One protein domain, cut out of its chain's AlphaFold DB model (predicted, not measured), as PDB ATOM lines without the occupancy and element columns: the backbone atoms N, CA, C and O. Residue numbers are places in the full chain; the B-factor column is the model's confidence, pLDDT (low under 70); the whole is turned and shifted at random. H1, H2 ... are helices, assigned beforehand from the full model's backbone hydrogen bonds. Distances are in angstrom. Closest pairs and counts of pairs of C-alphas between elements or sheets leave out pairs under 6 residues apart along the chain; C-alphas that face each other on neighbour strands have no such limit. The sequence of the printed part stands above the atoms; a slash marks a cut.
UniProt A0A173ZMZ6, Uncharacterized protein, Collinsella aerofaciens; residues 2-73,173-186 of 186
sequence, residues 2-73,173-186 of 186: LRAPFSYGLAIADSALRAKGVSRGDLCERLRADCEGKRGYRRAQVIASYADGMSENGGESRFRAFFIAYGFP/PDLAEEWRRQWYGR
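AT A GLANCE: This is residues 2 to 73 and 173 to 186 of the 186 residues of an uncharacterized protein of Collinsella aerofaciens (UniProt A0A173ZMZ6). The longest helix, H1, crosses H3 of the side-by-side hairpin H2 and H3, and H4 crosses H1; H5 bridges the end of H4 and H3. The printed part has 86 residues with five named helices, H1 to H5 in chain order, no named strand: all helix, compact, radius of gyration of the C-alphas 12.3 A, spans 33 by 31 by 19 A.

IN THESE COORDINATES: H1, residues 6 to 20, spans 20.7 A from C-alpha 6 at (-9.365, -156.416, 57.734). H2 is 24 to 35, 15.9 A; H3 41 to 49, 12.4 A; H4 58 to 69, 16.2 A; H5 173 to 184, 16.1 A, ending at C-alpha 184 (-19.021, -151.827, 56.813).

HOW THE PARTS SIT: Closest C-alphas: H1 touches H4 at Ala 11 and Gly 58, 4.8 A, and H3 at Leu 10 and Ile 47, 5.5 A, steep tilts of 50 and 62 degrees. Hairpin H2 and H3 touch at Cys 35 and Tyr 41, 5.9 A, a shallow tilt of 10 degrees, opposite ways. H5 touches H4 at Ala 176 and Ala 69, 5.8 A, and only just touches H3, with 3 pairs of C-alphas within 8 A, closest Trp 183 and Arg 43, 6.1 A. H2 is apart from H4 and H5. In each helix every O i to N i+4 pair is within hydrogen-bond range.

THE WHOLE: The farthest C-alphas, Lys 20 and Pro 173, are 34.4 A apart. Residues 74 to 172 are not printed; C-alphas 73 and 173 are 10.6 A apart. Of the links printed whole, none is long. Of the printed residues, one has a pLDDT under 70, residue 186.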
ATOM      1  N   LEU A   2     -10.626-160.687  49.191       93.69
ATOM      2  CA  LEU A   2     -12.109-160.553  49.125       93.69
ATOM      3  C   LEU A   2     -12.914-161.116  50.324       93.69
ATOM      4  O   LEU A   2     -14.020-160.653  50.623       93.69
ATOM      5  N   ARG A   3     -12.385-162.136  51.009       93.69
ATOM      6  CA  ARG A   3     -13.025-162.797  52.162       93.69
ATOM      7  C   ARG A   3     -12.296-162.579  53.491       93.69
ATOM      8  O   ARG A   3     -12.805-163.014  54.518       93.69
ATOM      9  N   ALA A   4     -11.127-161.942  53.474       94.12
ATOM     10  CA  ALA A   4     -10.290-161.822  54.659       94.12
ATOM     11  C   ALA A   4     -10.870-160.787  55.644       94.12
ATOM     12  O   ALA A   4     -11.390-159.759  55.200       94.12
ATOM     13  N   PRO A   5     -10.760-161.014  56.966       96.31
ATOM     14  CA  PRO A   5     -10.898-159.944  57.951       96.31
ATOM     15  C   PRO A   5      -9.877-158.833  57.677       96.31
ATOM     16  O   PRO A   5      -8.797-159.123  57.162       96.31
ATOM     17  N   PHE A   6     -10.188-157.589  58.057       97.50
ATOM     18  CA  PHE A   6      -9.365-156.416  57.734       97.50
ATOM     19  C   PHE A   6      -7.883-156.605  58.095       97.50
ATOM     20  O   PHE A   6      -7.025-156.429  57.238       97.50
ATOM     21  N   SER A   7      -7.585-157.091  59.305       97.50
ATOM     22  CA  SER A   7      -6.208-157.296  59.775       97.50
ATOM     23  C   SER A   7      -5.392-158.274  58.928       97.50
ATOM     24  O   SER A   7      -4.225-158.031  58.646       97.50
ATOM     25  N   TYR A   8      -5.997-159.389  58.514       97.69
ATOM     26  CA  TYR A   8      -5.337-160.377  57.659       97.69
ATOM     27  C   TYR A   8      -5.292-159.908  56.207       97.69
ATOM     28  O   TYR A   8      -4.331-160.179  55.498       97.69
ATOM     29  N   GLY A   9      -6.332-159.202  55.766       97.94
ATOM     30  CA  GLY A   9      -6.373-158.575  54.456       97.94
ATOM     31  C   GLY A   9      -5.222-157.595  54.272       97.94
ATOM     32  O   GLY A   9      -4.536-157.688  53.259       97.94
ATOM     33  N   LEU A  10      -5.001-156.716  55.253       98.25
ATOM     34  CA  LEU A  10      -3.933-155.721  55.217       98.25
ATOM     35  C   LEU A  10      -2.557-156.387  55.197       98.25
ATOM     36  O   LEU A  10      -1.762-156.082  54.323       98.25
ATOM     37  N   ALA A  11      -2.330-157.399  56.041       97.81
ATOM     38  CA  ALA A  11      -1.091-158.181  56.013       97.81
ATOM     39  C   ALA A  11      -0.811-158.845  54.654       97.81
ATOM     40  O   ALA A  11       0.332-158.898  54.208       97.81
ATOM     41  N   ILE A  12      -1.849-159.344  53.976       97.06
ATOM     42  CA  ILE A  12      -1.712-159.902  52.623       97.06
ATOM     43  C   ILE A  12      -1.378-158.799  51.612       97.06
ATOM     44  O   ILE A  12      -0.543-159.019  50.740       97.06
ATOM     45  N   ALA A  13      -2.036-157.642  51.709       97.75
ATOM     46  CA  ALA A  13      -1.839-156.531  50.786       97.75
ATOM     47  C   ALA A  13      -0.441-155.912  50.927       97.75
ATOM     48  O   ALA A  13       0.268-155.832  49.930       97.75
ATOM     49  N   ASP A  14      -0.016-155.574  52.148       98.06
ATOM     50  CA  ASP A  14       1.322-155.047  52.455       98.06
ATOM     51  C   ASP A  14       2.416-156.001  51.952       98.06
ATOM     52  O   ASP A  14       3.328-155.604  51.226       98.06
ATOM     53  N   SER A  15       2.273-157.298  52.255       96.56
ATOM     54  CA  SER A  15       3.193-158.336  51.781       96.56
ATOM     55  C   SER A  15       3.246-158.411  50.252       96.56
ATOM     56  O   SER A  15       4.326-158.555  49.682       96.56
ATOM     57  N   ALA A  16       2.106-158.268  49.567       95.12
ATOM     58  CA  ALA A  16       2.067-158.237  48.109       95.12
ATOM     59  C   ALA A  16       2.766-156.995  47.534       95.12
ATOM     60  O   ALA A  16       3.545-157.152  46.594       95.12
ATOM     61  N   LEU A  17       2.539-155.800  48.103       97.06
ATOM     62  CA  LEU A  17       3.229-154.573  47.684       97.06
ATOM     63  C   LEU A  17       4.747-154.738  47.821       97.06
ATOM     64  O   LEU A  17       5.479-154.536  46.855       97.06
ATOM     65  N   ARG A  18       5.209-155.212  48.984       95.06
ATOM     66  CA  ARG A  18       6.633-155.417  49.279       95.06
ATOM     67  C   ARG A  18       7.277-156.481  48.393       95.06
ATOM     68  O   ARG A  18       8.312-156.240  47.785       95.06
ATOM     69  N   ALA A  19       6.668-157.662  48.296       94.19
ATOM     70  CA  ALA A  19       7.255-158.800  47.587       94.19
ATOM     71  C   ALA A  19       7.217-158.655  46.059       94.19
ATOM     72  O   ALA A  19       7.986-159.317  45.363       94.19
ATOM     73  N   LYS A  20       6.290-157.853  45.522       92.88
ATOM     74  CA  LYS A  20       6.148-157.638  44.074       92.88
ATOM     75  C   LYS A  20       6.633-156.268  43.613       92.88
ATOM     76  O   LYS A  20       6.642-156.042  42.409       92.88
ATOM     77  N   GLY A  21       7.020-155.381  44.531       90.56
ATOM     78  CA  GLY A  21       7.403-154.005  44.210       90.56
ATOM     79  C   GLY A  21       6.283-153.225  43.517       90.56
ATOM     80  O   GLY A  21       6.564-152.340  42.717       90.56
ATOM     81  N   VAL A  22       5.023-153.593  43.765       92.62
ATOM     82  CA  VAL A  22       3.861-152.942  43.146       92.62
ATOM     83  C   VAL A  22       3.380-151.806  44.030       92.62
ATOM     84  O   VAL A  22       3.429-151.900  45.259       92.62
ATOM     85  N   SER A  23       2.892-150.733  43.416       94.62
ATOM     86  CA  SER A  23       2.334-149.618  44.163       94.62
ATOM     87  C   SER A  23       0.931-149.949  44.676       94.62
ATOM     88  O   SER A  23       0.223-150.833  44.179       94.62
ATOM     89  N   ARG A  24       0.480-149.177  45.666       95.25
ATOM     90  CA  ARG A  24      -0.914-149.210  46.122       95.25
ATOM     91  C   ARG A  24      -1.903-148.924  44.981       95.25
ATOM     92  O   ARG A  24      -2.989-149.506  44.968       95.25
ATOM     93  N   GLY A  25      -1.533-148.042  44.048       95.44
ATOM     94  CA  GLY A  25      -2.335-147.722  42.864       95.44
ATOM     95  C   GLY A  25      -2.529-148.951  41.981       95.44
ATOM     96  O   GLY A  25      -3.667-149.341  41.729       95.44
ATOM     97  N   ASP A  26      -1.433-149.638  41.654       94.75
ATOM     98  CA  ASP A  26      -1.451-150.854  40.829       94.75
ATOM     99  C   ASP A  26      -2.308-151.957  41.464       94.75
ATOM    100  O   ASP A  26      -3.085-152.633  40.788       94.75
ATOM    101  N   LEU A  27      -2.216-152.128  42.790       95.44
ATOM    102  CA  LEU A  27      -3.055-153.087  43.513       95.44
ATOM    103  C   LEU A  27      -4.546-152.731  43.400       95.44
ATOM    104  O   LEU A  27      -5.376-153.621  43.193       95.44
ATOM    105  N   CYS A  28      -4.897-151.448  43.527       95.75
ATOM    106  CA  CYS A  28      -6.275-150.981  43.375       95.75
ATOM    107  C   CYS A  28      -6.802-151.209  41.951       95.75
ATOM    108  O   CYS A  28      -7.918-151.711  41.786       95.75
ATOM    109  N   GLU A  29      -6.004-150.882  40.934       95.38
ATOM    110  CA  GLU A  29      -6.349-151.089  39.526       95.38
ATOM    111  C   GLU A  29      -6.535-152.570  39.206       95.38
ATOM    112  O   GLU A  29      -7.550-152.964  38.625       95.38
ATOM    113  N   ARG A  30      -5.620-153.419  39.682       94.50
ATOM    114  CA  ARG A  30      -5.707-154.867  39.493       94.50
ATOM    115  C   ARG A  30      -6.947-155.458  40.154       94.50
ATOM    116  O   ARG A  30      -7.636-156.286  39.560       94.50
ATOM    117  N   LEU A  31      -7.268-155.018  41.372       95.81
ATOM    118  CA  LEU A  31      -8.493-155.433  42.054       95.81
ATOM    119  C   LEU A  31      -9.740-155.007  41.285       95.81
ATOM    120  O   LEU A  31     -10.705-155.768  41.252       95.81
ATOM    121  N   ARG A  32      -9.746-153.813  40.686       96.00
ATOM    122  CA  ARG A  32     -10.857-153.357  39.846       96.00
ATOM    123  C   ARG A  32     -11.018-154.251  38.623       96.00
ATOM    124  O   ARG A  32     -12.074-154.858  38.480       96.00
ATOM    125  N   ALA A  33      -9.966-154.409  37.826       96.62
ATOM    126  CA  ALA A  33     -10.006-155.208  36.605       96.62
ATOM    127  C   ALA A  33     -10.453-156.661  36.860       96.62
ATOM    128  O   ALA A  33     -11.305-157.188  36.147       96.62
ATOM    129  N   ASP A  34      -9.931-157.294  37.916       95.00
ATOM    130  CA  ASP A  34     -10.139-158.728  38.134       95.00
ATOM    131  C   ASP A  34     -11.352-159.050  39.016       95.00
ATOM    132  O   ASP A  34     -11.831-160.191  39.022       95.00
ATOM    133  N   CYS A  35     -11.805-158.108  39.850       95.88
ATOM    134  CA  CYS A  35     -12.758-158.395  40.925       95.88
ATOM    135  C   CYS A  35     -13.968-157.463  41.002       95.88
ATOM    136  O   CYS A  35     -14.820-157.712  41.859       95.88
ATOM    137  N   GLU A  36     -14.091-156.444  40.148       95.12
ATOM    138  CA  GLU A  36     -15.294-155.608  40.107       95.12
ATOM    139  C   GLU A  36     -16.562-156.469  39.921       95.12
ATOM    140  O   GLU A  36     -16.561-157.504  39.255       95.12
ATOM    141  N   GLY A  37     -17.631-156.119  40.643       93.62
ATOM    142  CA  GLY A  37     -18.870-156.907  40.707       93.62
ATOM    143  C   GLY A  37     -18.815-158.179  41.572       93.62
ATOM    144  O   GLY A  37     -19.865-158.712  41.937       93.62
ATOM    145  N   LYS A  38     -17.633-158.665  41.985       95.81
ATOM    146  CA  LYS A  38     -17.527-159.865  42.838       95.81
ATOM    147  C   LYS A  38     -17.861-159.564  44.300       95.81
ATOM    148  O   LYS A  38     -17.524-158.516  44.861       95.81
ATOM    149  N   ARG A  39     -18.456-160.547  44.987       94.44
ATOM    150  CA  ARG A  39     -18.710-160.464  46.435       94.44
ATOM    151  C   ARG A  39     -17.400-160.230  47.193       94.44
ATOM    152  O   ARG A  39     -16.470-161.029  47.114       94.44
ATOM    153  N   GLY A  40     -17.367-159.164  47.992       93.81
ATOM    154  CA  GLY A  40     -16.197-158.780  48.786       93.81
ATOM    155  C   GLY A  40     -15.249-157.795  48.102       93.81
ATOM    156  O   GLY A  40     -14.284-157.387  48.742       93.81
ATOM    157  N   TYR A  41     -15.542-157.372  46.866       95.69
ATOM    158  CA  TYR A  41     -14.760-156.374  46.132       95.69
ATOM    159  C   TYR A  41     -14.586-155.069  46.916       95.69
ATOM    160  O   TYR A  41     -13.453-154.690  47.195       95.69
ATOM    161  N   ARG A  42     -15.684-154.462  47.393       94.38
ATOM    162  CA  ARG A  42     -15.630-153.220  48.190       94.38
ATOM    163  C   ARG A  42     -14.693-153.338  49.396       94.38
ATOM    164  O   ARG A  42     -13.866-152.470  49.625       94.38
ATOM    165  N   ARG A  43     -14.747-154.456  50.130       95.88
ATOM    166  CA  ARG A  43     -13.834-154.701  51.264       95.88
ATOM    167  C   ARG A  43     -12.379-154.832  50.818       95.88
ATOM    168  O   ARG A  43     -11.491-154.343  51.504       95.88
ATOM    169  N   ALA A  44     -12.118-155.491  49.689       96.69
ATOM    170  CA  ALA A  44     -10.762-155.577  49.156       96.69
ATOM    171  C   ALA A  44     -10.226-154.209  48.715       96.69
ATOM    172  O   ALA A  44      -9.046-153.961  48.931       96.69
ATOM    173  N   GLN A  45     -11.075-153.323  48.184       96.31
ATOM    174  CA  GLN A  45     -10.689-151.940  47.891       96.31
ATOM    175  C   GLN A  45     -10.313-151.177  49.162       96.31
ATOM    176  O   GLN A  45      -9.270-150.539  49.181       96.31
ATOM    177  N   VAL A  46     -11.101-151.299  50.237       96.56
ATOM    178  CA  VAL A  46     -10.768-150.671  51.528       96.56
ATOM    179  C   VAL A  46      -9.454-151.218  52.083       96.56
ATOM    180  O   VAL A  46      -8.621-150.462  52.554       96.56
ATOM    181  N   ILE A  47      -9.208-152.528  52.009       98.00
ATOM    182  CA  ILE A  47      -7.899-153.068  52.409       98.00
ATOM    183  C   ILE A  47      -6.779-152.454  51.561       98.00
ATOM    184  O   ILE A  47      -5.769-152.022  52.109       98.00
ATOM    185  N   ALA A  48      -6.953-152.417  50.238       97.12
ATOM    186  CA  ALA A  48      -5.946-151.890  49.328       97.12
ATOM    187  C   ALA A  48      -5.674-150.399  49.564       97.12
ATOM    188  O   ALA A  48      -4.522-149.995  49.495       97.12
ATOM    189  N   SER A  49      -6.676-149.587  49.923       95.69
ATOM    190  CA  SER A  49      -6.469-148.158  50.199       95.69
ATOM    191  C   SER A  49      -5.561-147.899  51.409       95.69
ATOM    192  O   SER A  49      -4.884-146.870  51.450       95.69
ATOM    193  N   TYR A  50      -5.486-148.839  52.354       96.69
ATOM    194  CA  TYR A  50      -4.579-148.777  53.506       96.69
ATOM    195  C   TYR A  50      -3.252-149.523  53.301       96.69
ATOM    196  O   TYR A  50      -2.396-149.471  54.184       96.69
ATOM    197  N   ALA A  51      -3.065-150.219  52.177       97.38
ATOM    198  CA  ALA A  51      -1.879-151.040  51.952       97.38
ATOM    199  C   ALA A  51      -0.598-150.195  51.887       97.38
ATOM    200  O   ALA A  51      -0.576-149.137  51.254       97.38
ATOM    201  N   ASP A  52       0.457-150.688  52.527       97.12
ATOM    202  CA  ASP A  52       1.772-150.056  52.587       97.12
ATOM    203  C   ASP A  52       2.873-151.126  52.552       97.12
ATOM    204  O   ASP A  52       2.941-152.006  53.413       97.12
ATOM    205  N   GLY A  53       3.724-151.061  51.527       96.19
ATOM    206  CA  GLY A  53       4.810-152.018  51.312       96.19
ATOM    207  C   GLY A  53       5.975-151.872  52.292       96.19
ATOM    208  O   GLY A  53       6.833-152.752  52.316       96.19
ATOM    209  N   MET A  54       6.006-150.811  53.105       96.38
ATOM    210  CA  MET A  54       7.038-150.611  54.125       96.38
ATOM    211  C   MET A  54       6.852-151.527  55.342       96.38
ATOM    212  O   MET A  54       7.783-151.694  56.118       96.38
ATOM    213  N   SER A  55       5.686-152.160  55.520       95.06
ATOM    214  CA  SER A  55       5.510-153.145  56.591       95.06
ATOM    215  C   SER A  55       6.272-154.441  56.282       95.06
ATOM    216  O   SER A  55       6.043-155.107  55.263       95.06
ATOM    217  N   GLU A  56       7.177-154.835  57.173       92.88
ATOM    218  CA  GLU A  56       8.148-155.894  56.892       92.88
ATOM    219  C   GLU A  56       7.622-157.291  57.208       92.88
ATOM    220  O   GLU A  56       8.066-158.285  56.622       92.88
ATOM    221  N   ASN A  57       6.626-157.397  58.086       93.12
ATOM    222  CA  ASN A  57       6.011-158.672  58.418       93.12
ATOM    223  C   ASN A  57       4.514-158.559  58.734       93.12
ATOM    224  O   ASN A  57       3.976-157.502  59.044       93.12
ATOM    225  N   GLY A  58       3.820-159.700  58.689       92.94
ATOM    226  CA  GLY A  58       2.373-159.734  58.911       92.94
ATOM    227  C   GLY A  58       1.943-159.359  60.331       92.94
ATOM    228  O   GLY A  58       0.771-159.067  60.548       92.94
ATOM    229  N   GLY A  59       2.847-159.378  61.311       93.88
ATOM    230  CA  GLY A  59       2.585-158.825  62.633       93.88
ATOM    231  C   GLY A  59       2.474-157.320  62.611       93.88
ATOM    232  O   GLY A  59       1.521-156.782  63.178       93.88
ATOM    233  N   GLU A  60       3.382-156.672  61.889       95.94
ATOM    234  CA  GLU A  60       3.365-155.227  61.780       95.94
ATOM    235  C   GLU A  60       2.095-154.722  61.106       95.94
ATOM    236  O   GLU A  60       1.353-153.905  61.658       95.94
ATOM    237  N   SER A  61       1.745-155.327  59.972       97.50
ATOM    238  CA  SER A  61       0.497-155.036  59.271       97.50
ATOM    239  C   SER A  61      -0.737-155.257  60.150       97.50
ATOM    240  O   SER A  61      -1.740-154.553  60.027       97.50
ATOM    241  N   ARG A  62      -0.703-156.237  61.062       97.50
ATOM    242  CA  ARG A  62      -1.824-156.501  61.977       97.50
ATOM    243  C   ARG A  62      -1.945-155.449  63.076       97.50
ATOM    244  O   ARG A  62      -3.075-155.115  63.430       97.50
ATOM    245  N   PHE A  63      -0.836-154.918  63.584       97.81
ATOM    246  CA  PHE A  63      -0.851-153.766  64.489       97.81
ATOM    247  C   PHE A  63      -1.290-152.492  63.764       97.81
ATOM    248  O   PHE A  63      -2.170-151.801  64.270       97.81
ATOM    249  N   ARG A  64      -0.829-152.249  62.529       97.88
ATOM    250  CA  ARG A  64      -1.369-151.169  61.680       97.88
ATOM    251  C   ARG A  64      -2.878-151.267  61.515       97.88
ATOM    252  O   ARG A  64      -3.587-150.283  61.713       97.88
ATOM    253  N   ALA A  65      -3.388-152.460  61.212       98.12
ATOM    254  CA  ALA A  65      -4.825-152.675  61.098       98.12
ATOM    255  C   ALA A  65      -5.568-152.382  62.411       98.12
ATOM    256  O   ALA A  65      -6.687-151.875  62.368       98.12
ATOM    257  N   PHE A  66      -4.959-152.684  63.565       98.00
ATOM    258  CA  PHE A  66      -5.490-152.290  64.868       98.00
ATOM    259  C   PHE A  66      -5.503-150.762  65.023       98.00
ATOM    260  O   PHE A  66      -6.554-150.221  65.360       98.00
ATOM    261  N   PHE A  67      -4.403-150.063  64.724       98.06
ATOM    262  CA  PHE A  67      -4.333-148.600  64.826       98.06
ATOM    263  C   PHE A  67      -5.430-147.934  63.988       98.06
ATOM    264  O   PHE A  67      -6.217-147.157  64.522       98.06
ATOM    265  N   ILE A  68      -5.568-148.348  62.726       97.81
ATOM    266  CA  ILE A  68      -6.602-147.857  61.806       97.81
ATOM    267  C   ILE A  68      -8.009-148.136  62.359       97.81
ATOM    268  O   ILE A  68      -8.819-147.224  62.501       97.81
ATOM    269  N   ALA A  69      -8.307-149.390  62.712       96.56
ATOM    270  CA  ALA A  69      -9.656-149.789  63.115       96.56
ATOM    271  C   ALA A  69     -10.113-149.171  64.448       96.56
ATOM    272  O   ALA A  69     -11.313-148.995  64.679       96.56
ATOM    273  N   TYR A  70      -9.166-148.853  65.334       96.56
ATOM    274  CA  TYR A  70      -9.428-148.219  66.628       96.56
ATOM    275  C   TYR A  70      -9.319-146.687  66.583       96.56
ATOM    276  O   TYR A  70      -9.552-146.044  67.608       96.56
ATOM    277  N   GLY A  71      -9.028-146.107  65.413       96.75
ATOM    278  CA  GLY A  71      -8.945-144.662  65.200       96.75
ATOM    279  C   GLY A  71      -7.707-144.018  65.807       96.75
ATOM    280  O   GLY A  71      -7.761-142.864  66.208       96.75
ATOM    281  N   PHE A  72      -6.601-144.742  65.942       97.38
ATOM    282  CA  PHE A  72      -5.318-144.112  66.238       97.38
ATOM    283  C   PHE A  72      -4.725-143.505  64.959       97.38
ATOM    284  O   PHE A  72      -4.965-144.038  63.871       97.38
ATOM    285  N   PRO A  73      -3.926-142.429  65.069       95.56
ATOM    286  CA  PRO A  73      -3.123-141.950  63.952       95.56
ATOM    287  C   PRO A  73      -2.287-143.094  63.366       95.56
ATOM    288  O   PRO A  73      -1.689-143.886  64.105       95.56
ATOM    289  N   PRO A 173     -11.922-140.142  67.170       92.50
ATOM    290  CA  PRO A 173     -13.221-140.747  66.876       92.50
ATOM    291  C   PRO A 173     -13.599-140.648  65.395       92.50
ATOM    292  O   PRO A 173     -14.108-141.615  64.835       92.50
ATOM    293  N   ASP A 174     -13.246-139.530  64.761       94.94
ATOM    294  CA  ASP A 174     -13.394-139.258  63.333       94.94
ATOM    295  C   ASP A 174     -12.723-140.327  62.454       94.94
ATOM    296  O   ASP A 174     -13.365-140.868  61.554       94.94
ATOM    297  N   LEU A 175     -11.482-140.724  62.764       94.31
ATOM    298  CA  LEU A 175     -10.766-141.764  62.011       94.31
ATOM    299  C   LEU A 175     -11.414-143.147  62.167       94.31
ATOM    300  O   LEU A 175     -11.522-143.908  61.203       94.31
ATOM    301  N   ALA A 176     -11.862-143.485  63.381       92.12
ATOM    302  CA  ALA A 176     -12.534-144.760  63.631       92.12
ATOM    303  C   ALA A 176     -13.880-144.842  62.895       92.12
ATOM    304  O   ALA A 176     -14.228-145.893  62.354       92.12
ATOM    305  N   GLU A 177     -14.652-143.755  62.893       94.69
ATOM    306  CA  GLU A 177     -15.929-143.666  62.184       94.69
ATOM    307  C   GLU A 177     -15.742-143.718  60.672       94.69
ATOM    308  O   GLU A 177     -16.441-144.481  60.002       94.69
ATOM    309  N   GLU A 178     -14.758-142.992  60.140       94.62
ATOM    310  CA  GLU A 178     -14.419-143.047  58.723       94.62
ATOM    311  C   GLU A 178     -14.068-144.473  58.289       94.62
ATOM    312  O   GLU A 178     -14.647-144.985  57.324       94.62
ATOM    313  N   TRP A 179     -13.178-145.145  59.025       95.31
ATOM    314  CA  TRP A 179     -12.822-146.527  58.727       95.31
ATOM    315  C   TRP A 179     -14.039-147.459  58.810       95.31
ATOM    316  O   TRP A 179     -14.246-148.278  57.912       95.31
ATOM    317  N   ARG A 180     -14.889-147.332  59.843       95.44
ATOM    318  CA  ARG A 180     -16.113-148.149  59.969       95.44
ATOM    319  C   ARG A 180     -17.054-147.933  58.790       95.44
ATOM    320  O   ARG A 180     -17.587-148.918  58.278       95.44
ATOM    321  N   ARG A 181     -17.230-146.686  58.346       95.00
ATOM    322  CA  ARG A 181     -18.059-146.345  57.187       95.00
ATOM    323  C   ARG A 181     -17.533-146.998  55.922       95.00
ATOM    324  O   ARG A 181     -18.287-147.664  55.217       95.00
ATOM    325  N   GLN A 182     -16.233-146.877  55.663       93.81
ATOM    326  CA  GLN A 182     -15.596-147.517  54.513       93.81
ATOM    327  C   GLN A 182     -15.725-149.050  54.583       93.81
ATOM    328  O   GLN A 182     -16.136-149.691  53.616       93.81
ATOM    329  N   TRP A 183     -15.422-149.651  55.739       94.88
ATOM    330  CA  TRP A 183     -15.338-151.103  55.909       94.88
ATOM    331  C   TRP A 183     -16.701-151.812  55.948       94.88
ATOM    332  O   TRP A 183     -16.863-152.871  55.332       94.88
ATOM    333  N   TYR A 184     -17.678-151.253  56.666       92.38
ATOM    334  CA  TYR A 184     -19.021-151.827  56.813       92.38
ATOM    335  C   TYR A 184     -20.046-151.258  55.825       92.38
ATOM    336  O   TYR A 184     -21.118-151.849  55.689       92.38
ATOM    337  N   GLY A 185     -19.732-150.160  55.130       81.81
ATOM    338  CA  GLY A 185     -20.630-149.512  54.173       81.81
ATOM    339  C   GLY A 185     -21.848-148.847  54.818       81.81
ATOM    340  O   GLY A 185     -22.919-148.885  54.215       81.81
ATOM    341  N   ARG A 186     -21.703-148.320  56.042       60.41
ATOM    342  CA  ARG A 186     -22.751-147.607  56.793       60.41
ATOM    343  C   ARG A 186     -22.375-146.157  57.006       60.41
ATOM    344  O   ARG A 186     -21.210-145.947  57.395       60.41
TER     345      ARG A 186